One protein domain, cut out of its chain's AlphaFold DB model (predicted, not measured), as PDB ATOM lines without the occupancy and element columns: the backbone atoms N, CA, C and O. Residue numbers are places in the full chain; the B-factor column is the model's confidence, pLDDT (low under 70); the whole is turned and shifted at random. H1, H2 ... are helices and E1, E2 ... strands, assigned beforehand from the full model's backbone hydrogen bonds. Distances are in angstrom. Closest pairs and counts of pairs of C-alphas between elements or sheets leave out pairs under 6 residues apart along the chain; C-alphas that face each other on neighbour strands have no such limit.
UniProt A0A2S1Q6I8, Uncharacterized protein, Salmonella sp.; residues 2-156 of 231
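Overview. This is residues 2 to 156 of the 231 residues of an uncharacterized protein of Salmonella sp. (UniProt A0A2S1Q6I8). Two groups of parts, joined by long loops, make an open shape with few contacts: a small four-stranded sheet, E1 E6 E5 E4, with H4 at one end of it and H2 crossing H4, and the long helix H1 packed on the small hairpin E2 E3. H3 belongs to neither group, and residues 94 to 99, of which 98 and 99 belong to H3, and residues 105 to 111, of which 105 to 108 belong to H3, stick out. The printed part has 155 residues with four named helices and six named strands, in the order H1 H2 E1 E2 E3 H3 E4 E5 E6 H4; both sheets are antiparallel. The class is mixed, helices and strands, with 69 residues in named elements, under half. It is only just compact, close to loose, with a radius of gyration of the C-alphas of 17.9 A and spans of 52 by 40 by 34 A.

Along the chain. Find C-alpha 2 at (231.960, 210.895, 201.329); from there H1, residues 2 to 17, runs 22.4 A. H2 is residues 40 to 48, 12.5 A. Next come strands E1, residues 63 to 66, E2, 80 to 82, and E3, 85 to 87. H3, residues 98 to 108, begins at C-alpha (236.926, 222.545, 230.222) and runs 15.2 A. E4 is residues 118 to 120, E5 126 to 129, and E6 138 to 143, 14.3 A. H4, residues 145 to 154, runs 14.4 A to C-alpha 154 at (260.954, 207.742, 212.840).

Arrangement. Start at the sheet E1 E6 E5 E4, where E4 E5 E6 form a meander, each strand the antiparallel neighbour of the one before. Look for N 65 and O 140 at 2.9 A between E1 and E6, N 128 and O 141 at 2.8 A between E5 and E6, and N 119 and O 127 at 2.9 A between E4 and E5. H4 is on this sheet and stands up from it at 51 degrees; its closest C-alphas to E5 are Pro 145 and Val 126, 5.8 A apart. H2 and H4 touch, about perpendicular at 74 degrees, with the closest C-alphas those of Leu 44 and Ala 154, 6.1 A. In the hairpin E2 and E3, N 85 and O 82 are 2.8 A apart. The closest C-alphas of H1 and E2 are those of His 5 and Val 82, 6.0 A. H3 touches no helix. In H1, H2, H3 and H4 every O i to N i+4 pair is within hydrogen-bond range.

Size, cuts and confidence. The C-alphas of Ser 56 and Asp 96, the two farthest apart, are 53.2 A from each other. The printed part has no cut. The links H1 to H2, H2 to E1 and E1 to E2 are long. Mean pLDDT of the printed part is 72.8; look for values under 70 at residues 18 to 39, 67 to 86, 88 to 92 and 108.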
ATOM      1  N   PRO A   2     231.015 210.444 202.373       72.00
ATOM      2  CA  PRO A   2     231.960 210.895 201.329       72.00
ATOM      3  C   PRO A   2     233.285 211.469 201.872       72.00
ATOM      4  O   PRO A   2     234.317 211.371 201.210       72.00
ATOM      5  N   LEU A   3     233.298 212.034 203.087       74.75
ATOM      6  CA  LEU A   3     234.484 212.704 203.640       74.75
ATOM      7  C   LEU A   3     235.593 211.715 204.023       74.75
ATOM      8  O   LEU A   3     236.738 211.911 203.628       74.75
ATOM      9  N   THR A   4     235.262 210.640 204.746       73.38
ATOM     10  CA  THR A   4     236.238 209.608 205.134       73.38
ATOM     11  C   THR A   4     236.879 208.970 203.909       73.38
ATOM     12  O   THR A   4     238.099 208.854 203.862       73.38
ATOM     13  N   HIS A   5     236.079 208.632 202.895       74.25
ATOM     14  CA  HIS A   5     236.579 208.111 201.625       74.25
ATOM     15  C   HIS A   5     237.506 209.116 200.923       74.25
ATOM     16  O   HIS A   5     238.599 208.761 200.495       74.25
ATOM     17  N   THR A   6     237.116 210.394 200.869       79.19
ATOM     18  CA  THR A   6     237.946 211.457 200.281       79.19
ATOM     19  C   THR A   6     239.285 211.609 201.003       79.19
ATOM     20  O   THR A   6     240.320 211.743 200.353       79.19
ATOM     21  N   ILE A   7     239.282 211.582 202.339       76.31
ATOM     22  CA  ILE A   7     240.499 211.684 203.152       76.31
ATOM     23  C   ILE A   7     241.375 210.450 202.936       76.31
ATOM     24  O   ILE A   7     242.544 210.614 202.602       76.31
ATOM     25  N   ALA A   8     240.813 209.245 203.052       72.50
ATOM     26  CA  ALA A   8     241.534 207.992 202.841       72.50
ATOM     27  C   ALA A   8     242.184 207.952 201.448       72.50
ATOM     28  O   ALA A   8     243.379 207.701 201.330       72.50
ATOM     29  N   HIS A   9     241.439 208.320 200.402       74.06
ATOM     30  CA  HIS A   9     241.950 208.375 199.033       74.06
ATOM     31  C   HIS A   9     243.051 209.435 198.848       74.06
ATOM     32  O   HIS A   9     244.046 209.186 198.169       74.06
ATOM     33  N   ARG A  10     242.910 210.630 199.442       78.75
ATOM     34  CA  ARG A  10     243.948 211.679 199.376       78.75
ATOM     35  C   ARG A  10     245.221 211.275 200.113       78.75
ATOM     36  O   ARG A  10     246.304 211.538 199.601       78.75
ATOM     37  N   VAL A  11     245.088 210.653 201.285       76.81
ATOM     38  CA  VAL A  11     246.218 210.139 202.067       76.81
ATOM     39  C   VAL A  11     246.914 209.021 201.297       76.81
ATOM     40  O   VAL A  11     248.122 209.105 201.109       76.81
ATOM     41  N   GLY A  12     246.162 208.053 200.762       73.81
ATOM     42  CA  GLY A  12     246.698 206.991 199.908       73.81
ATOM     43  C   GLY A  12     247.484 207.552 198.722       73.81
ATOM     44  O   GLY A  12     248.670 207.275 198.598       73.81
ATOM     45  N   ARG A  13     246.886 208.455 197.929       77.69
ATOM     46  CA  ARG A  13     247.578 209.111 196.802       77.69
ATOM     47  C   ARG A  13     248.818 209.905 197.204       77.69
ATOM     48  O   ARG A  13     249.759 210.002 196.423       77.69
ATOM     49  N   TYR A  14     248.797 210.560 198.363       75.75
ATOM     50  CA  TYR A  14     249.962 211.294 198.848       75.75
ATOM     51  C   TYR A  14     251.108 210.332 199.168       75.75
ATOM     52  O   TYR A  14     252.231 210.577 198.747       75.75
ATOM     53  N   LEU A  15     250.815 209.233 199.860       72.75
ATOM     54  CA  LEU A  15     251.806 208.222 200.215       72.75
ATOM     55  C   LEU A  15     252.338 207.479 198.977       72.75
ATOM     56  O   LEU A  15     253.543 207.275 198.889       72.75
ATOM     57  N   GLU A  16     251.482 207.193 197.988       72.25
ATOM     58  CA  GLU A  16     251.883 206.676 196.666       72.25
ATOM     59  C   GLU A  16     252.888 207.618 195.979       72.25
ATOM     60  O   GLU A  16     253.961 207.203 195.558       72.25
ATOM     61  N   ARG A  17     252.593 208.925 195.924       74.56
ATOM     62  CA  ARG A  17     253.498 209.929 195.325       74.56
ATOM     63  C   ARG A  17     254.824 210.093 196.060       74.56
ATOM     64  O   ARG A  17     255.762 210.627 195.484       74.56
ATOM     65  N   GLN A  18     254.872 209.744 197.338       65.38
ATOM     66  CA  GLN A  18     256.094 209.791 198.142       65.38
ATOM     67  C   GLN A  18     256.871 208.470 198.082       65.38
ATOM     68  O   GLN A  18     257.850 208.324 198.805       65.38
ATOM     69  N   GLY A  19     256.422 207.502 197.271       63.47
ATOM     70  CA  GLY A  19     257.042 206.182 197.178       63.47
ATOM     71  C   GLY A  19     256.976 205.401 198.488       63.47
ATOM     72  O   GLY A  19     257.817 204.548 198.718       63.47
ATOM     73  N   LEU A  20     256.023 205.726 199.372       64.50
ATOM     74  CA  LEU A  20     255.848 205.073 200.673       64.50
ATOM     75  C   LEU A  20     254.880 203.882 200.610       64.50
ATOM     76  O   LEU A  20     254.846 203.095 201.557       64.50
ATOM     77  N   LEU A  21     254.057 203.794 199.554       61.59
ATOM     78  CA  LEU A  21     253.044 202.754 199.328       61.59
ATOM     79  C   LEU A  21     252.846 202.478 197.822       61.59
ATOM     80  O   LEU A  21     252.834 203.411 197.021       61.59
ATOM     81  N   GLU A  22     252.579 201.222 197.468       54.16
ATOM     82  CA  GLU A  22     252.228 200.705 196.136       54.16
ATOM     83  C   GLU A  22     250.934 199.874 196.225       54.16
ATOM     84  O   GLU A  22     250.620 199.302 197.273       54.16
ATOM     85  N   ARG A  23     250.152 199.822 195.140       49.81
ATOM     86  CA  ARG A  23     248.864 199.111 195.090       49.81
ATOM     87  C   ARG A  23     249.056 197.617 194.831       49.81
ATOM     88  O   ARG A  23     249.556 197.254 193.776       49.81
ATOM     89  N   ASP A  24     248.562 196.772 195.732       43.19
ATOM     90  CA  ASP A  24     248.568 195.307 195.590       43.19
ATOM     91  C   ASP A  24     247.130 194.739 195.607       43.19
ATOM     92  O   ASP A  24     246.272 195.216 196.336       43.19
ATOM     93  N   VAL A  25     246.826 193.749 194.769       42.44
ATOM     94  CA  VAL A  25     245.455 193.294 194.454       42.44
ATOM     95  C   VAL A  25     244.830 192.446 195.576       42.44
ATOM     96  O   VAL A  25     243.606 192.416 195.698       42.44
ATOM     97  N   GLU A  26     245.628 191.843 196.463       45.28
ATOM     98  CA  GLU A  26     245.123 191.096 197.635       45.28
ATOM     99  C   GLU A  26     245.212 191.895 198.951       45.28
ATOM    100  O   GLU A  26     244.474 191.644 199.904       45.28
ATOM    101  N   ASN A  27     246.078 192.910 198.997       41.25
ATOM    102  CA  ASN A  27     246.192 193.895 200.069       41.25
ATOM    103  C   ASN A  27     246.509 195.255 199.448       41.25
ATOM    104  O   ASN A  27     247.672 195.610 199.325       41.25
ATOM    105  N   SER A  28     245.465 196.016 199.114       39.16
ATOM    106  CA  SER A  28     245.433 197.258 198.305       39.16
ATOM    107  C   SER A  28     246.567 198.306 198.414       39.16
ATOM    108  O   SER A  28     246.522 199.250 197.633       39.16
ATOM    109  N   TYR A  29     247.548 198.225 199.328       37.97
ATOM    110  CA  TYR A  29     248.454 199.338 199.647       37.97
ATOM    111  C   TYR A  29     249.896 199.018 200.133       37.97
ATOM    112  O   TYR A  29     250.471 199.911 200.743       37.97
ATOM    113  N   LEU A  30     250.507 197.824 199.998       45.94
ATOM    114  CA  LEU A  30     251.694 197.486 200.834       45.94
ATOM    115  C   LEU A  30     252.947 196.886 200.148       45.94
ATOM    116  O   LEU A  30     253.511 195.912 200.662       45.94
ATOM    117  N   ALA A  31     253.469 197.527 199.103       41.78
ATOM    118  CA  ALA A  31     254.891 197.431 198.729       41.78
ATOM    119  C   ALA A  31     255.472 198.837 198.478       41.78
ATOM    120  O   ALA A  31     254.716 199.782 198.318       41.78
ATOM    121  N   SER A  32     256.783 199.036 198.586       40.53
ATOM    122  CA  SER A  32     257.421 200.356 198.485       40.53
ATOM    123  C   SER A  32     258.819 200.175 197.914       40.53
ATOM    124  O   SER A  32     259.685 199.688 198.638       40.53
ATOM    125  N   ASP A  33     259.052 200.656 196.693       40.19
ATOM    126  CA  ASP A  33     260.386 200.964 196.170       40.19
ATOM    127  C   ASP A  33     260.577 202.488 196.233       40.19
ATOM    128  O   ASP A  33     259.891 203.261 195.562       40.19
ATOM    129  N   ALA A  34     261.454 202.944 197.130       42.69
ATOM    130  CA  ALA A  34     261.666 204.365 197.394       42.69
ATOM    131  C   ALA A  34     262.510 205.020 196.283       42.69
ATOM    132  O   ALA A  34     263.593 204.533 195.967       42.69
ATOM    133  N   VAL A  35     262.056 206.164 195.752       44.62
ATOM    134  CA  VAL A  35     262.807 207.012 194.795       44.62
ATOM    135  C   VAL A  35     263.100 208.404 195.388       44.62
ATOM    136  O   VAL A  35     263.155 209.396 194.672       44.62
ATOM    137  N   ASP A  36     263.273 208.507 196.708       45.31
ATOM    138  CA  ASP A  36     263.645 209.768 197.372       45.31
ATOM    139  C   ASP A  36     264.816 209.546 198.347       45.31
ATOM    140  O   ASP A  36     264.771 208.639 199.181       45.31
ATOM    141  N   ASP A  37     265.840 210.406 198.273       54.66
ATOM    142  CA  ASP A  37     267.146 210.334 198.972       54.66
ATOM    143  C   ASP A  37     267.089 210.505 200.515       54.66
ATOM    144  O   ASP A  37     268.114 210.691 201.176       54.66
ATOM    145  N   ASP A  38     265.904 210.477 201.139       67.88
ATOM    146  CA  ASP A  38     265.783 210.582 202.597       67.88
ATOM    147  C   ASP A  38     265.816 209.197 203.271       67.88
ATOM    148  O   ASP A  38     264.849 208.436 203.158       67.88
ATOM    149  N   PRO A  39     266.853 208.880 204.072       69.62
ATOM    150  CA  PRO A  39     266.998 207.571 204.713       69.62
ATOM    151  C   PRO A  39     265.875 207.240 205.709       69.62
ATOM    152  O   PRO A  39     265.733 206.087 206.114       69.62
ATOM    153  N   MET A  40     265.071 208.225 206.128       76.62
ATOM    154  CA  MET A  40     263.934 208.006 207.028       76.62
ATOM    155  C   MET A  40     262.651 207.570 206.301       76.62
ATOM    156  O   MET A  40     261.761 206.993 206.927       76.62
ATOM    157  N   THR A  41     262.549 207.811 204.991       75.38
ATOM    158  CA  THR A  41     261.369 207.476 204.176       75.38
ATOM    159  C   THR A  41     261.082 205.968 204.188       75.38
ATOM    160  O   THR A  41     259.962 205.592 204.548       75.38
ATOM    161  N   PRO A  42     262.067 205.073 203.962       75.62
ATOM    162  CA  PRO A  42     261.833 203.634 204.067       75.62
ATOM    163  C   PRO A  42     261.377 203.208 205.469       75.62
ATOM    164  O   PRO A  42     260.448 202.411 205.595       75.62
ATOM    165  N   LEU A  43     261.963 203.766 206.537       79.31
ATOM    166  CA  LEU A  43     261.596 203.435 207.924       79.31
ATOM    167  C   LEU A  43     260.132 203.786 208.238       79.31
ATOM    168  O   LEU A  43     259.428 203.026 208.914       79.31
ATOM    169  N   LEU A  44     259.657 204.924 207.726       75.88
ATOM    170  CA  LEU A  44     258.266 205.351 207.854       75.88
ATOM    171  C   LEU A  44     257.321 204.444 207.056       75.88
ATOM    172  O   LEU A  44     256.300 204.024 207.599       75.88
ATOM    173  N   GLY A  45     257.681 204.085 205.820       74.69
ATOM    174  CA  GLY A  45     256.905 203.156 204.990       74.69
ATOM    175  C   GLY A  45     256.728 201.792 205.664       74.69
ATOM    176  O   GLY A  45     255.606 201.321 205.856       74.69
ATOM    177  N   HIS A  46     257.818 201.200 206.153       78.62
ATOM    178  CA  HIS A  46     257.790 199.942 206.912       78.62
ATOM    179  C   HIS A  46     256.972 200.059 208.211       78.62
ATOM    180  O   HIS A  46     256.263 199.129 208.608       78.62
ATOM    181  N   SER A  47     256.990 201.227 208.859       78.88
ATOM    182  CA  SER A  47     256.185 201.477 210.058       78.88
ATOM    183  C   SER A  47     254.685 201.507 209.781       78.88
ATOM    184  O   SER A  47     253.923 200.897 210.529       78.88
ATOM    185  N   ILE A  48     254.272 202.171 208.702       73.62
ATOM    186  CA  ILE A  48     252.869 202.270 208.277       73.62
ATOM    187  C   ILE A  48     252.347 200.906 207.809       73.62
ATOM    188  O   ILE A  48     251.200 200.554 208.075       73.62
ATOM    189  N   THR A  49     253.200 200.121 207.152       70.94
ATOM    190  CA  THR A  49     252.836 198.823 206.570       70.94
ATOM    191  C   THR A  49     252.981 197.635 207.526       70.94
ATOM    192  O   THR A  49     252.729 196.497 207.133       70.94
ATOM    193  N   TYR A  50     253.349 197.878 208.792       75.12
ATOM    194  CA  TYR A  50     253.626 196.840 209.795       75.12
ATOM    195  C   TYR A  50     254.700 195.831 209.346       75.12
ATOM    196  O   TYR A  50     254.610 194.633 209.637       75.12
ATOM    197  N   ARG A  51     255.736 196.311 208.652       82.00
ATOM    198  CA  ARG A  51     256.894 195.523 208.203       82.00
ATOM    199  C   ARG A  51     258.147 195.916 208.972       82.00
ATOM    200  O   ARG A  51     258.259 197.053 209.422       82.00
ATOM    201  N   ILE A  52     259.068 194.981 209.161       82.88
ATOM    202  CA  ILE A  52     260.357 195.200 209.826       82.88
ATOM    203  C   ILE A  52     261.221 196.062 208.909       82.88
ATOM    204  O   ILE A  52     261.360 195.754 207.729       82.88
ATOM    205  N   ALA A  53     261.760 197.155 209.431       83.56
ATOM    206  CA  ALA A  53     262.433 198.164 208.627       83.56
ATOM    207  C   ALA A  53     263.947 197.924 208.513       83.56
ATOM    208  O   ALA A  53     264.566 198.337 207.538       83.56
ATOM    209  N   VAL A  54     264.546 197.269 209.510       84.25
ATOM    210  CA  VAL A  54     265.997 197.051 209.617       84.25
ATOM    211  C   VAL A  54     266.307 195.675 210.203       84.25
ATOM    212  O   VAL A  54     265.491 195.108 210.925       84.25
ATOM    213  N   GLY A  55     267.507 195.163 209.929       82.75
ATOM    214  CA  GLY A  55     267.991 193.883 210.455       82.75
ATOM    215  C   GLY A  55     267.802 192.712 209.491       82.75
ATOM    216  O   GLY A  55     267.418 192.883 208.335       82.75
ATOM    217  N   SER A  56     268.087 191.502 209.974       81.75
ATOM    218  CA  SER A  56     268.080 190.279 209.149       81.75
ATOM    219  C   SER A  56     266.696 189.923 208.592       81.75
ATOM    220  O   SER A  56     266.580 189.190 207.614       81.75
ATOM    221  N   GLN A  57     265.643 190.446 209.226       81.88
ATOM    222  CA  GLN A  57     264.245 190.192 208.895       81.88
ATOM    223  C   GLN A  57     263.582 191.371 208.164       81.88
ATOM    224  O   GLN A  57     262.352 191.420 208.093       81.88
ATOM    225  N   ALA A  58     264.364 192.326 207.643       82.56
ATOM    226  CA  ALA A  58     263.840 193.495 206.939       82.56
ATOM    227  C   ALA A  58     262.845 193.100 205.830       82.56
ATOM    228  O   ALA A  58     263.007 192.096 205.137       82.56
ATOM    229  N   GLY A  59     261.761 193.864 205.713       78.38
ATOM    230  CA  GLY A  59     260.672 193.610 204.777       78.38
ATOM    231  C   GLY A  59     259.683 192.518 205.204       78.38
ATOM    232  O   GLY A  59     258.638 192.392 204.568       78.38
ATOM    233  N   ARG A  60     259.909 191.743 206.273       80.50
ATOM    234  CA  ARG A  60     258.910 190.776 206.785       80.50
ATOM    235  C   ARG A  60     257.848 191.469 207.640       80.50
ATOM    236  O   ARG A  60     258.096 192.543 208.184       80.50
ATOM    237  N   LYS A  61     256.658 190.872 207.777       82.06
ATOM    238  CA  LYS A  61     255.638 191.383 208.710       82.06
ATOM    239  C   LYS A  61     256.133 191.279 210.152       82.06
ATOM    240  O   LYS A  61     256.783 190.305 210.524       82.06
ATOM    241  N   VAL A  62     255.801 192.288 210.954       82.06
ATOM    242  CA  VAL A  62     256.119 192.304 212.385       82.06
ATOM    243  C   VAL A  62     255.399 191.153 213.086       82.06
ATOM    244  O   VAL A  62     254.226 190.891 212.826       82.06
ATOM    245  N   PHE A  63     256.103 190.481 213.994       81.94
ATOM    246  CA  PHE A  63     255.560 189.357 214.741       81.94
ATOM    247  C   PHE A  63     254.556 189.827 215.804       81.94
ATOM    248  O   PHE A  63     254.847 190.708 216.619       81.94
ATOM    249  N   THR A  64     253.378 189.209 215.831       82.38
ATOM    250  CA  THR A  64     252.279 189.548 216.742       82.38
ATOM    251  C   THR A  64     251.837 188.328 217.537       82.38
ATOM    252  O   THR A  64     251.657 187.252 216.974       82.38
ATOM    253  N   LEU A  65     251.624 188.491 218.845       78.62
ATOM    254  CA  LEU A  65     250.992 187.458 219.668       78.62
ATOM    255  C   LEU A  65     249.481 187.669 219.674       78.62
ATOM    256  O   LEU A  65     248.997 188.720 220.109       78.62
ATOM    257  N   GLN A  66     248.759 186.645 219.234       77.88
ATOM    258  CA  GLN A  66     247.303 186.591 219.238       77.88
ATOM    259  C   GLN A  66     246.813 185.705 220.380       77.88
ATOM    260  O   GLN A  66     247.351 184.627 220.632       77.88
ATOM    261  N   THR A  67     245.792 186.175 221.085       64.31
ATOM    262  CA  THR A  67     244.979 185.340 221.973       64.31
ATOM    263  C   THR A  67     243.700 184.951 221.244       64.31
ATOM    264  O   THR A  67     243.222 185.727 220.416       64.31
ATOM    265  N   LEU A  68     243.129 183.785 221.567       56.75
ATOM    266  CA  LEU A  68     241.840 183.350 221.019       56.75
ATOM    267  C   LEU A  68     240.796 184.473 221.156       56.75
ATOM    268  O   LEU A  68     240.736 185.114 222.213       56.75
ATOM    269  N   PRO A  69     240.008 184.756 220.106       52.62
ATOM    270  CA  PRO A  69     239.115 185.901 220.109       52.62
ATOM    271  C   PRO A  69     238.053 185.732 221.197       52.62
ATOM    272  O   PRO A  69     237.269 184.788 221.180       52.62
ATOM    273  N   THR A  70     238.007 186.668 222.144       45.62
ATOM    274  CA  THR A  70     236.807 186.877 222.956       45.62
ATOM    275  C   THR A  70     235.819 187.654 222.099       45.62
ATOM    276  O   THR A  70     236.117 188.763 221.650       45.62
ATOM    277  N   SER A  71     234.659 187.052 221.854       48.50
ATOM    278  CA  SER A  71     233.496 187.655 221.210       48.50
ATOM    279  C   SER A  71     232.974 188.819 222.059       48.50
ATOM    280  O   SER A  71     232.105 188.644 222.907       48.50
ATOM    281  N   GLY A  72     233.569 189.998 221.894       49.47
ATOM    282  CA  GLY A  72     233.087 191.245 222.476       49.47
ATOM    283  C   GLY A  72     232.420 192.101 221.409       49.47
ATOM    284  O   GLY A  72     232.972 192.266 220.317       49.47
ATOM    285  N   ASP A  73     231.251 192.651 221.733       45.59
ATOM    286  CA  ASP A  73     230.474 193.472 220.809       45.59
ATOM    287  C   ASP A  73     231.274 194.677 220.278       45.59
ATOM    288  O   ASP A  73     232.035 195.314 221.020       45.59
ATOM    289  N   PRO A  74     231.120 195.040 218.990       50.69
ATOM    290  CA  PRO A  74     231.812 196.185 218.421       50.69
ATOM    291  C   PRO A  74     231.397 197.483 219.125       50.69
ATOM    292  O   PRO A  74     230.254 197.922 219.034       50.69
ATOM    293  N   PHE A  75     232.350 198.164 219.764       44.44
ATOM    294  CA  PHE A  75     232.129 199.516 220.275       44.44
ATOM    295  C   PHE A  75     231.756 200.486 219.133       44.44
ATOM    296  O   PHE A  75     232.617 200.869 218.336       44.44
ATOM    297  N   GLY A  76     230.487 200.907 219.124       50.31
ATOM    298  CA  GLY A  76     229.999 202.227 218.708       50.31
ATOM    299  C   GLY A  76     229.941 202.537 217.207       50.31
ATOM    300  O   GLY A  76     230.959 202.735 216.545       50.31
ATOM    301  N   ASP A  77     228.717 202.738 216.724       53.12
ATOM    302  CA  ASP A  77     228.289 202.986 215.336       53.12
ATOM    303  C   ASP A  77     228.540 204.430 214.814       53.12
ATOM    304  O   ASP A  77     227.920 204.909 213.872       53.12
ATOM    305  N   GLY A  78     229.454 205.180 215.446       56.59
ATOM    306  CA  GLY A  78     229.664 206.619 215.190       56.59
ATOM    307  C   GLY A  78     230.907 206.982 214.368       56.59
ATOM    308  O   GLY A  78     231.281 208.155 214.299       56.59
ATOM    309  N   ILE A  79     231.609 205.994 213.808       63.50
ATOM    310  CA  ILE A  79     232.934 206.175 213.194       63.50
ATOM    311  C   ILE A  79     232.839 205.884 211.700       63.50
ATOM    312  O   ILE A  79     232.560 204.754 211.303       63.50
ATOM    313  N   GLY A  80     233.159 206.871 210.862       63.62
ATOM    314  CA  GLY A  80     233.335 206.621 209.435       63.62
ATOM    315  C   GLY A  80     234.600 205.794 209.225       63.62
ATOM    316  O   GLY A  80     235.695 206.308 209.457       63.62
ATOM    317  N   LYS A  81     234.461 204.534 208.802       67.06
ATOM    318  CA  LYS A  81     235.578 203.616 208.539       67.06
ATOM    319  C   LYS A  81     235.665 203.306 207.049       67.06
ATOM    320  O   LYS A  81     234.688 202.850 206.471       67.06
ATOM    321  N   VAL A  82     236.819 203.555 206.434       68.81
ATOM    322  CA  VAL A  82     237.085 203.247 205.016       68.81
ATOM    323  C   VAL A  82     238.550 202.848 204.868       68.81
ATOM    324  O   VAL A  82     239.410 203.601 205.311       68.81
ATOM    325  N   ALA A  83     238.834 201.697 204.247       63.72
ATOM    326  CA  ALA A  83     240.192 201.259 203.880       63.72
ATOM    327  C   ALA A  83     241.241 201.431 205.008       63.72
ATOM    328  O   ALA A  83     242.265 202.083 204.833       63.72
ATOM    329  N   GLY A  84     240.942 200.937 206.216       63.34
ATOM    330  CA  GLY A  84     241.830 201.061 207.385       63.34
ATOM    331  C   GLY A  84     241.861 202.448 208.051       63.34
ATOM    332  O   GLY A  84     242.380 202.586 209.156       63.34
ATOM    333  N   SER A  85     241.243 203.468 207.453       55.38
ATOM    334  CA  SER A  85     241.096 204.802 208.044       55.38
ATOM    335  C   SER A  85     239.841 204.883 208.911       55.38
ATOM    336  O   SER A  85     238.751 204.524 208.470       55.38
ATOM    337  N   SER A  86     239.981 205.398 210.134       67.62
ATOM    338  CA  SER A  86     238.870 205.641 211.066       67.62
ATOM    339  C   SER A  86     238.742 207.136 211.359       67.62
ATOM    340  O   SER A  86     239.599 207.712 212.026       67.62
ATOM    341  N   LEU A  87     237.663 207.771 210.897       70.62
ATOM    342  CA  LEU A  87     237.395 209.194 211.115       70.62
ATOM    343  C   LEU A  87     236.307 209.394 212.174       70.62
ATOM    344  O   LEU A  87     235.155 209.002 211.984       70.62
ATOM    345  N   HIS A  88     236.669 210.072 213.262       66.06
ATOM    346  CA  HIS A  88     235.741 210.514 214.304       66.06
ATOM    347  C   HIS A  88     235.386 211.987 214.069       66.06
ATOM    348  O   HIS A  88     235.952 212.881 214.691       66.06
ATOM    349  N   ALA A  89     234.478 212.251 213.127       65.19
ATOM    350  CA  ALA A  89     234.119 213.620 212.733       65.19
ATOM    351  C   ALA A  89     233.138 214.316 213.701       65.19
ATOM    352  O   ALA A  89     232.986 215.530 213.640       65.19
ATOM    353  N   GLY A  90     232.489 213.573 214.605       59.44
ATOM    354  CA  GLY A  90     231.517 214.112 215.571       59.44
ATOM    355  C   GLY A  90     232.121 214.698 216.853       59.44
ATOM    356  O   GLY A  90     231.385 215.042 217.774       59.44
ATOM    357  N   VAL A  91     233.450 214.782 216.963       63.38
ATOM    358  CA  VAL A  91     234.129 215.205 218.196       63.38
ATOM    359  C   VAL A  91     234.722 216.603 218.014       63.38
ATOM    360  O   VAL A  91     235.829 216.753 217.511       63.38
ATOM    361  N   ALA A  92     234.003 217.632 218.460       67.69
ATOM    362  CA  ALA A  92     234.495 219.013 218.538       67.69
ATOM    363  C   ALA A  92     234.518 219.471 219.996       67.69
ATOM    364  O   ALA A  92     233.523 219.267 220.678       67.69
ATOM    365  N   ALA A  93     235.612 220.058 220.491       71.00
ATOM    366  CA  ALA A  93     235.678 220.607 221.848       71.00
ATOM    367  C   ALA A  93     235.509 222.129 221.813       71.00
ATOM    368  O   ALA A  93     236.315 222.819 221.188       71.00
ATOM    369  N   ARG A  94     234.469 222.649 222.470       71.00
ATOM    370  CA  ARG A  94     234.264 224.101 222.591       71.00
ATOM    371  C   ARG A  94     235.113 224.684 223.726       71.00
ATOM    372  O   ARG A  94     235.551 223.963 224.621       71.00
ATOM    373  N   ALA A  95     235.342 225.997 223.697       72.69
ATOM    374  CA  ALA A  95     236.199 226.685 224.667       72.69
ATOM    375  C   ALA A  95     235.684 226.594 226.122       72.69
ATOM    376  O   ALA A  95     236.480 226.568 227.063       72.69
ATOM    377  N   ASP A  96     234.364 226.511 226.298       76.94
ATOM    378  CA  ASP A  96     233.658 226.362 227.574       76.94
ATOM    379  C   ASP A  96     233.716 224.927 228.135       76.94
ATOM    380  O   ASP A  96     233.595 224.719 229.343       76.94
ATOM    381  N   GLU A  97     233.983 223.919 227.298       78.56
ATOM    382  CA  GLU A  97     233.998 222.501 227.680       78.56
ATOM    383  C   GLU A  97     235.321 222.095 228.362       78.56
ATOM    384  O   GLU A  97     236.062 221.229 227.881       78.56
ATOM    385  N   ARG A  98     235.632 222.697 229.520       82.25
ATOM    386  CA  ARG A  98     236.926 222.545 230.222       82.25
ATOM    387  C   ARG A  98     237.355 221.091 230.434       82.25
ATOM    388  O   ARG A  98     238.501 220.759 230.159       82.25
ATOM    389  N   LYS A  99     236.435 220.204 230.834       82.88
ATOM    390  CA  LYS A  99     236.716 218.764 231.026       82.88
ATOM    391  C   LYS A  99     237.130 218.058 229.727       82.88
ATOM    392  O   LYS A  99     237.960 217.151 229.735       82.88
ATOM    393  N   LYS A 100     236.553 218.460 228.593       76.75
ATOM    394  CA  LYS A 100     236.839 217.872 227.277       76.75
ATOM    395  C   LYS A 100     238.144 218.408 226.703       76.75
ATOM    396  O   LYS A 100     238.925 217.623 226.170       76.75
ATOM    397  N   LEU A 101     238.406 219.704 226.887       77.06
ATOM    398  CA  LEU A 101     239.706 220.307 226.603       77.06
ATOM    399  C   LEU A 101     240.803 219.645 227.431       77.06
ATOM    400  O   LEU A 101     241.818 219.247 226.878       77.06
ATOM    401  N   GLU A 102     240.578 219.434 228.726       79.62
ATOM    402  CA  GLU A 102     241.528 218.733 229.583       79.62
ATOM    403  C   GLU A 102     241.794 217.307 229.083       79.62
ATOM    404  O   GLU A 102     242.946 216.895 228.967       79.62
ATOM    405  N   ARG A 103     240.748 216.556 228.711       81.38
ATOM    406  CA  ARG A 103     240.901 215.219 228.117       81.38
ATOM    407  C   ARG A 103     241.713 215.254 226.820       81.38
ATOM    408  O   ARG A 103     242.518 214.348 226.608       81.38
ATOM    409  N   LEU A 104     241.508 216.265 225.976       74.88
ATOM    410  CA  LEU A 104     242.259 216.461 224.739       74.88
ATOM    411  C   LEU A 104     243.723 216.813 225.031       74.88
ATOM    412  O   LEU A 104     244.613 216.169 224.489       74.88
ATOM    413  N   CYS A 105     243.987 217.743 225.949       73.50
ATOM    414  CA  CYS A 105     245.338 218.086 226.390       73.50
ATOM    415  C   CYS A 105     246.064 216.855 226.938       73.50
ATOM    416  O   CYS A 105     247.153 216.537 226.471       73.50
ATOM    417  N   ARG A 106     245.418 216.090 227.833       75.81
ATOM    418  CA  ARG A 106     245.941 214.812 228.344       75.81
ATOM    419  C   ARG A 106     246.090 213.746 227.267       75.81
ATOM    420  O   ARG A 106     246.723 212.735 227.534       75.81
ATOM    421  N   TYR A 107     245.415 213.854 226.127       72.50
ATOM    422  CA  TYR A 107     245.579 212.919 225.017       72.50
ATOM    423  C   TYR A 107     246.804 213.294 224.188       72.50
ATOM    424  O   TYR A 107     247.644 212.435 223.941       72.50
ATOM    425  N   ILE A 108     246.929 214.573 223.830       66.75
ATOM    426  CA  ILE A 108     248.032 215.081 223.015       66.75
ATOM    427  C   ILE A 108     249.363 215.022 223.778       66.75
ATOM    428  O   ILE A 108     250.398 214.734 223.190       66.75
ATOM    429  N   SER A 109     249.343 215.234 225.095       70.25
ATOM    430  CA  SER A 109     250.538 215.155 225.939       70.25
ATOM    431  C   SER A 109     250.943 213.723 226.305       70.25
ATOM    432  O   SER A 109     251.799 213.541 227.167       70.25
ATOM    433  N   ARG A 110     250.314 212.681 225.742       74.25
ATOM    434  CA  ARG A 110     250.718 211.298 226.040       74.25
ATOM    435  C   ARG A 110     252.015 210.960 225.315       74.25
ATOM    436  O   ARG A 110     252.123 211.240 224.124       74.25
ATOM    437  N   PRO A 111     252.958 210.278 225.984       73.19
ATOM    438  CA  PRO A 111     254.099 209.706 225.290       73.19
ATOM    439  C   PRO A 111     253.621 208.662 224.270       73.19
ATOM    440  O   PRO A 111     252.644 207.944 224.505       73.19
ATOM    441  N   ALA A 112     254.326 208.574 223.138       74.19
ATOM    442  CA  ALA A 112     253.988 207.662 222.043       74.19
ATOM    443  C   ALA A 112     254.007 206.183 222.471       74.19
ATOM    444  O   ALA A 112     253.241 205.366 221.960       74.19
ATOM    445  N   VAL A 113     254.849 205.849 223.451       80.94
ATOM    446  CA  VAL A 113     254.972 204.512 224.039       80.94
ATOM    447  C   VAL A 113     254.828 204.579 225.556       80.94
ATOM    448  O   VAL A 113     255.079 205.606 226.181       80.94
ATOM    449  N   SER A 114     254.392 203.474 226.162       84.25
ATOM    450  CA  SER A 114     254.284 203.347 227.616       84.25
ATOM    451  C   SER A 114     255.271 202.308 228.119       84.25
ATOM    452  O   SER A 114     255.162 201.142 227.747       84.25
ATOM    453  N   GLU A 115     256.173 202.721 229.006       86.19
ATOM    454  CA  GLU A 115     257.175 201.848 229.635       86.19
ATOM    455  C   GLU A 115     256.539 200.665 230.366       86.19
ATOM    456  O   GLU A 115     256.992 199.539 230.225       86.19
ATOM    457  N   LYS A 116     255.401 200.885 231.038       88.38
ATOM    458  CA  LYS A 116     254.637 199.825 231.723       88.38
ATOM    459  C   LYS A 116     254.171 198.695 230.798       88.38
ATOM    460  O   LYS A 116     253.811 197.631 231.281       88.38
ATOM    461  N   ARG A 117     254.108 198.947 229.487       90.00
ATOM    462  CA  ARG A 117     253.701 197.974 228.462       90.00
ATOM    463  C   ARG A 117     254.882 197.453 227.644       90.00
ATOM    464  O   ARG A 117     254.661 196.691 226.708       90.00
ATOM    465  N   LEU A 118     256.107 197.868 227.960       91.94
ATOM    466  CA  LEU A 118     257.334 197.387 227.337       91.94
ATOM    467  C   LEU A 118     257.990 196.346 228.243       91.94
ATOM    468  O   LEU A 118     258.099 196.525 229.451       91.94
ATOM    469  N   SER A 119     258.429 195.242 227.653       92.88
ATOM    470  CA  SER A 119     259.192 194.201 228.343       92.88
ATOM    471  C   SER A 119     260.182 193.557 227.381       92.88
ATOM    472  O   SER A 119     259.944 193.539 226.176       92.88
ATOM    473  N   LEU A 120     261.280 193.017 227.901       94.31
ATOM    474  CA  LEU A 120     262.207 192.207 227.115       94.31
ATOM    475  C   LEU A 120     261.805 190.734 227.201       94.31
ATOM    476  O   LEU A 120     261.393 190.246 228.256       94.31
ATOM    477  N   THR A 121     261.891 190.021 226.082       91.94
ATOM    478  CA  THR A 121     261.726 188.567 226.052       91.94
ATOM    479  C   THR A 121     263.034 187.877 226.441       91.94
ATOM    480  O   THR A 121     264.103 188.486 226.425       91.94
ATOM    481  N   ARG A 122     262.974 186.572 226.744       88.69
ATOM    482  CA  ARG A 122     264.177 185.764 227.032       88.69
ATOM    483  C   ARG A 122     265.189 185.763 225.880       88.69
ATOM    484  O   ARG A 122     266.376 185.626 226.130       88.69
ATOM    485  N   GLY A 123     264.722 185.939 224.643       87.38
ATOM    486  CA  GLY A 123     265.560 186.031 223.445       87.38
ATOM    487  C   GLY A 123     266.087 187.439 223.144       87.38
ATOM    488  O   GLY A 123     266.570 187.664 222.045       87.38
ATOM    489  N   GLY A 124     265.939 188.402 224.060       89.88
ATOM    490  CA  GLY A 124     266.434 189.772 223.877       89.88
ATOM    491  C   GLY A 124     265.557 190.670 222.997       89.88
ATOM    492  O   GLY A 124     265.911 191.823 222.773       89.88
ATOM    493  N   ASN A 125     264.400 190.190 222.536       91.88
ATOM    494  CA  ASN A 125     263.470 190.985 221.730       91.88
ATOM    495  C   ASN A 125     262.598 191.894 222.602       91.88
ATOM    496  O   ASN A 125     262.283 191.579 223.751       91.88
ATOM    497  N   VAL A 126     262.147 193.008 222.032       92.75
ATOM    498  CA  VAL A 126     261.254 193.962 222.693       92.75
ATOM    499  C   VAL A 126     259.810 193.528 222.477       92.75
ATOM    500  O   VAL A 126     259.318 193.497 221.354       92.75
ATOM    501  N   ARG A 127     259.099 193.220 223.559       93.94
ATOM    502  CA  ARG A 127     257.668 192.909 223.561       93.94
ATOM    503  C   ARG A 127     256.878 194.119 224.044       93.94
ATOM    504  O   ARG A 127     257.029 194.545 225.191       93.94
ATOM    505  N   TYR A 128     255.989 194.620 223.192       92.44
ATOM    506  CA  TYR A 128     255.068 195.706 223.508       92.44
ATOM    507  C   TYR A 128     253.627 195.204 223.617       92.44
ATOM    508  O   TYR A 128     253.091 194.623 222.675       92.44
ATOM    509  N   GLN A 129     252.987 195.447 224.759       91.94
ATOM    510  CA  GLN A 129     251.586 195.107 224.997       91.94
ATOM    511  C   GLN A 129     250.660 196.217 224.481       91.94
ATOM    512  O   GLN A 129     250.826 197.405 224.789       91.94
ATOM    513  N   LEU A 130     249.642 195.835 223.714       87.06
ATOM    514  CA  LEU A 130     248.601 196.743 223.254       87.06
ATOM    515  C   LEU A 130     247.648 197.067 224.404       87.06
ATOM    516  O   LEU A 130     247.258 196.202 225.183       87.06
ATOM    517  N   LYS A 131     247.250 198.340 224.508       85.75
ATOM    518  CA  LYS A 131     246.287 198.774 225.532       85.75
ATOM    519  C   LYS A 131     244.921 198.101 225.340       85.75
ATOM    520  O   LYS A 131     244.267 197.758 226.317       85.75
ATOM    521  N   THR A 132     244.491 197.987 224.089       82.50
ATOM    522  CA  THR A 132     243.251 197.329 223.692       82.50
ATOM    523  C   THR A 132     243.635 196.285 222.652       82.50
ATOM    524  O   THR A 132     244.324 196.662 221.697       82.50
ATOM    525  N   PRO A 133     243.242 195.012 222.827       82.75
ATOM    526  CA  PRO A 133     243.463 193.991 221.815       82.75
ATOM    527  C   PRO A 133     242.872 194.421 220.472       82.75
ATOM    528  O   PRO A 133     241.844 195.104 220.416       82.75
ATOM    529  N   TYR A 134     243.528 194.038 219.387       79.44
ATOM    530  CA  TYR A 134     242.966 194.204 218.053       79.44
ATOM    531  C   TYR A 134     241.835 193.205 217.805       79.44
ATOM    532  O   TYR A 134     241.628 192.253 218.557       79.44
ATOM    533  N   ARG A 135     241.071 193.446 216.733       72.56
ATOM    534  CA  ARG A 135     239.917 192.614 216.356       72.56
ATOM    535  C   ARG A 135     240.295 191.170 216.037       72.56
ATOM    536  O   ARG A 135     239.488 190.279 216.244       72.56
ATOM    537  N   ASP A 136     241.509 190.963 215.549       77.12
ATOM    538  CA  ASP A 136     242.101 189.654 215.270       77.12
ATOM    539  C   ASP A 136     242.635 188.956 216.538       77.12
ATOM    540  O   ASP A 136     243.292 187.926 216.444       77.12
ATOM    541  N   GLY A 137     242.405 189.528 217.726       78.75
ATOM    542  CA  GLY A 137     242.913 189.001 218.988       78.75
ATOM    543  C   GLY A 137     244.379 189.338 219.257       78.75
ATOM    544  O   GLY A 137     244.933 188.863 220.250       78.75
ATOM    545  N   THR A 138     245.032 190.166 218.430       82.62
ATOM    546  CA  THR A 138     246.416 190.581 218.685       82.62
ATOM    547  C   THR A 138     246.496 191.396 219.975       82.62
ATOM    548  O   THR A 138     245.830 192.421 220.130       82.62
ATOM    549  N   THR A 139     247.345 190.958 220.905       88.44
ATOM    550  CA  THR A 139     247.545 191.590 222.221       88.44
ATOM    551  C   THR A 139     248.948 192.148 222.401       88.44
ATOM    552  O   THR A 139     249.124 193.132 223.118       88.44
ATOM    553  N   HIS A 140     249.949 191.546 221.758       90.06
ATOM    554  CA  HIS A 140     251.331 191.998 221.842       90.06
ATOM    555  C   HIS A 140     251.970 192.066 220.464       90.06
ATOM    556  O   HIS A 140     251.650 191.284 219.572       90.06
ATOM    557  N   VAL A 141     252.933 192.969 220.336       89.88
ATOM    558  CA  VAL A 141     253.792 193.114 219.165       89.88
ATOM    559  C   VAL A 141     255.235 192.894 219.611       89.88
ATOM    560  O   VAL A 141     255.640 193.424 220.648       89.88
ATOM    561  N   ILE A 142     255.991 192.082 218.876       90.69
ATOM    562  CA  ILE A 142     257.385 191.755 219.191       90.69
ATOM    563  C   ILE A 142     258.296 192.351 218.122       90.69
ATOM    564  O   ILE A 142     258.069 192.167 216.928       90.69
ATOM    565  N   PHE A 143     259.343 193.034 218.570       90.12
ATOM    566  CA  PHE A 143     260.327 193.700 217.731       90.12
ATOM    567  C   PHE A 143     261.735 193.214 218.060       90.12
ATOM    568  O   PHE A 143     262.062 192.980 219.227       90.12
ATOM    569  N   GLU A 144     262.600 193.157 217.052       91.12
ATOM    570  CA  GLU A 144     264.040 193.192 217.303       91.12
ATOM    571  C   GLU A 144     264.410 194.553 217.929       91.12
ATOM    572  O   GLU A 144     263.802 195.572 217.577       91.12
ATOM    573  N   PRO A 145     265.402 194.623 218.837       90.94
ATOM    574  CA  PRO A 145     265.766 195.876 219.504       90.94
ATOM    575  C   PRO A 145     266.099 197.015 218.538       90.94
ATOM    576  O   PRO A 145     265.690 198.156 218.758       90.94
ATOM    577  N   LEU A 146     266.801 196.704 217.446       90.00
ATOM    578  CA  LEU A 146     267.184 197.695 216.445       90.00
ATOM    579  C   LEU A 146     265.968 198.214 215.662       90.00
ATOM    580  O   LEU A 146     265.846 199.423 215.477       90.00
ATOM    581  N   ASP A 147     265.042 197.331 215.271       88.56
ATOM    582  CA  ASP A 147     263.792 197.726 214.601       88.56
ATOM    583  C   ASP A 147     262.926 198.604 215.511       88.56
ATOM    584  O   ASP A 147     262.379 199.620 215.082       88.56
ATOM    585  N   PHE A 148     262.863 198.272 216.802       88.62
ATOM    586  CA  PHE A 148     262.149 199.084 217.781       88.62
ATOM    587  C   PHE A 148     262.732 200.503 217.893       88.62
ATOM    588  O   PHE A 148     261.986 201.484 217.851       88.62
ATOM    589  N   ILE A 149     264.061 200.631 217.980       88.94
ATOM    590  CA  ILE A 149     264.740 201.935 218.022       88.94
ATOM    591  C   ILE A 149     264.520 202.708 216.717       88.94
ATOM    592  O   ILE A 149     264.249 203.908 216.766       88.94
ATOM    593  N   ALA A 150     264.580 202.042 215.561       86.50
ATOM    594  CA  ALA A 150     264.346 202.673 214.265       86.50
ATOM    595  C   ALA A 150     262.935 203.279 214.171       86.50
ATOM    596  O   ALA A 150     262.774 204.422 213.738       86.50
ATOM    597  N   ARG A 151     261.913 202.576 214.674       84.12
ATOM    598  CA  ARG A 151     260.535 203.099 214.757       84.12
ATOM    599  C   ARG A 151     260.416 204.299 215.687       84.12
ATOM    600  O   ARG A 151     259.704 205.249 215.369       84.12
ATOM    601  N   LEU A 152     261.112 204.285 216.824       84.25
ATOM    602  CA  LEU A 152     261.151 205.443 217.721       84.25
ATOM    603  C   LEU A 152     261.856 206.638 217.071       84.25
ATOM    604  O   LEU A 152     261.396 207.769 217.213       84.25
ATOM    605  N   ALA A 153     262.936 206.397 216.327       83.94
ATOM    606  CA  ALA A 153     263.642 207.435 215.586       83.94
ATOM    607  C   ALA A 153     262.755 208.060 214.497       83.94
ATOM    608  O   ALA A 153     262.789 209.275 214.318       83.94
ATOM    609  N   ALA A 154     261.902 207.265 213.845       81.00
ATOM    610  CA  ALA A 154     260.954 207.742 212.840       81.00
ATOM    611  C   ALA A 154     259.878 208.693 213.407       81.00
ATOM    612  O   ALA A 154     259.340 209.525 212.677       81.00
ATOM    613  N   LEU A 155     259.587 208.627 214.714       77.06
ATOM    614  CA  LEU A 155     258.701 209.589 215.387       77.06
ATOM    615  C   LEU A 155     259.366 210.951 215.614       77.06
ATOM    616  O   LEU A 155     258.677 211.927 215.923       77.06
ATOM    617  N   VAL A 156     260.695 211.032 215.504       75.44
ATOM    618  CA  VAL A 156     261.418 212.279 215.723       75.44
ATOM    619  C   VAL A 156     261.220 213.177 214.504       75.44
ATOM    620  O   VAL A 156     261.645 212.840 213.399       75.44
TER     621      VAL A 156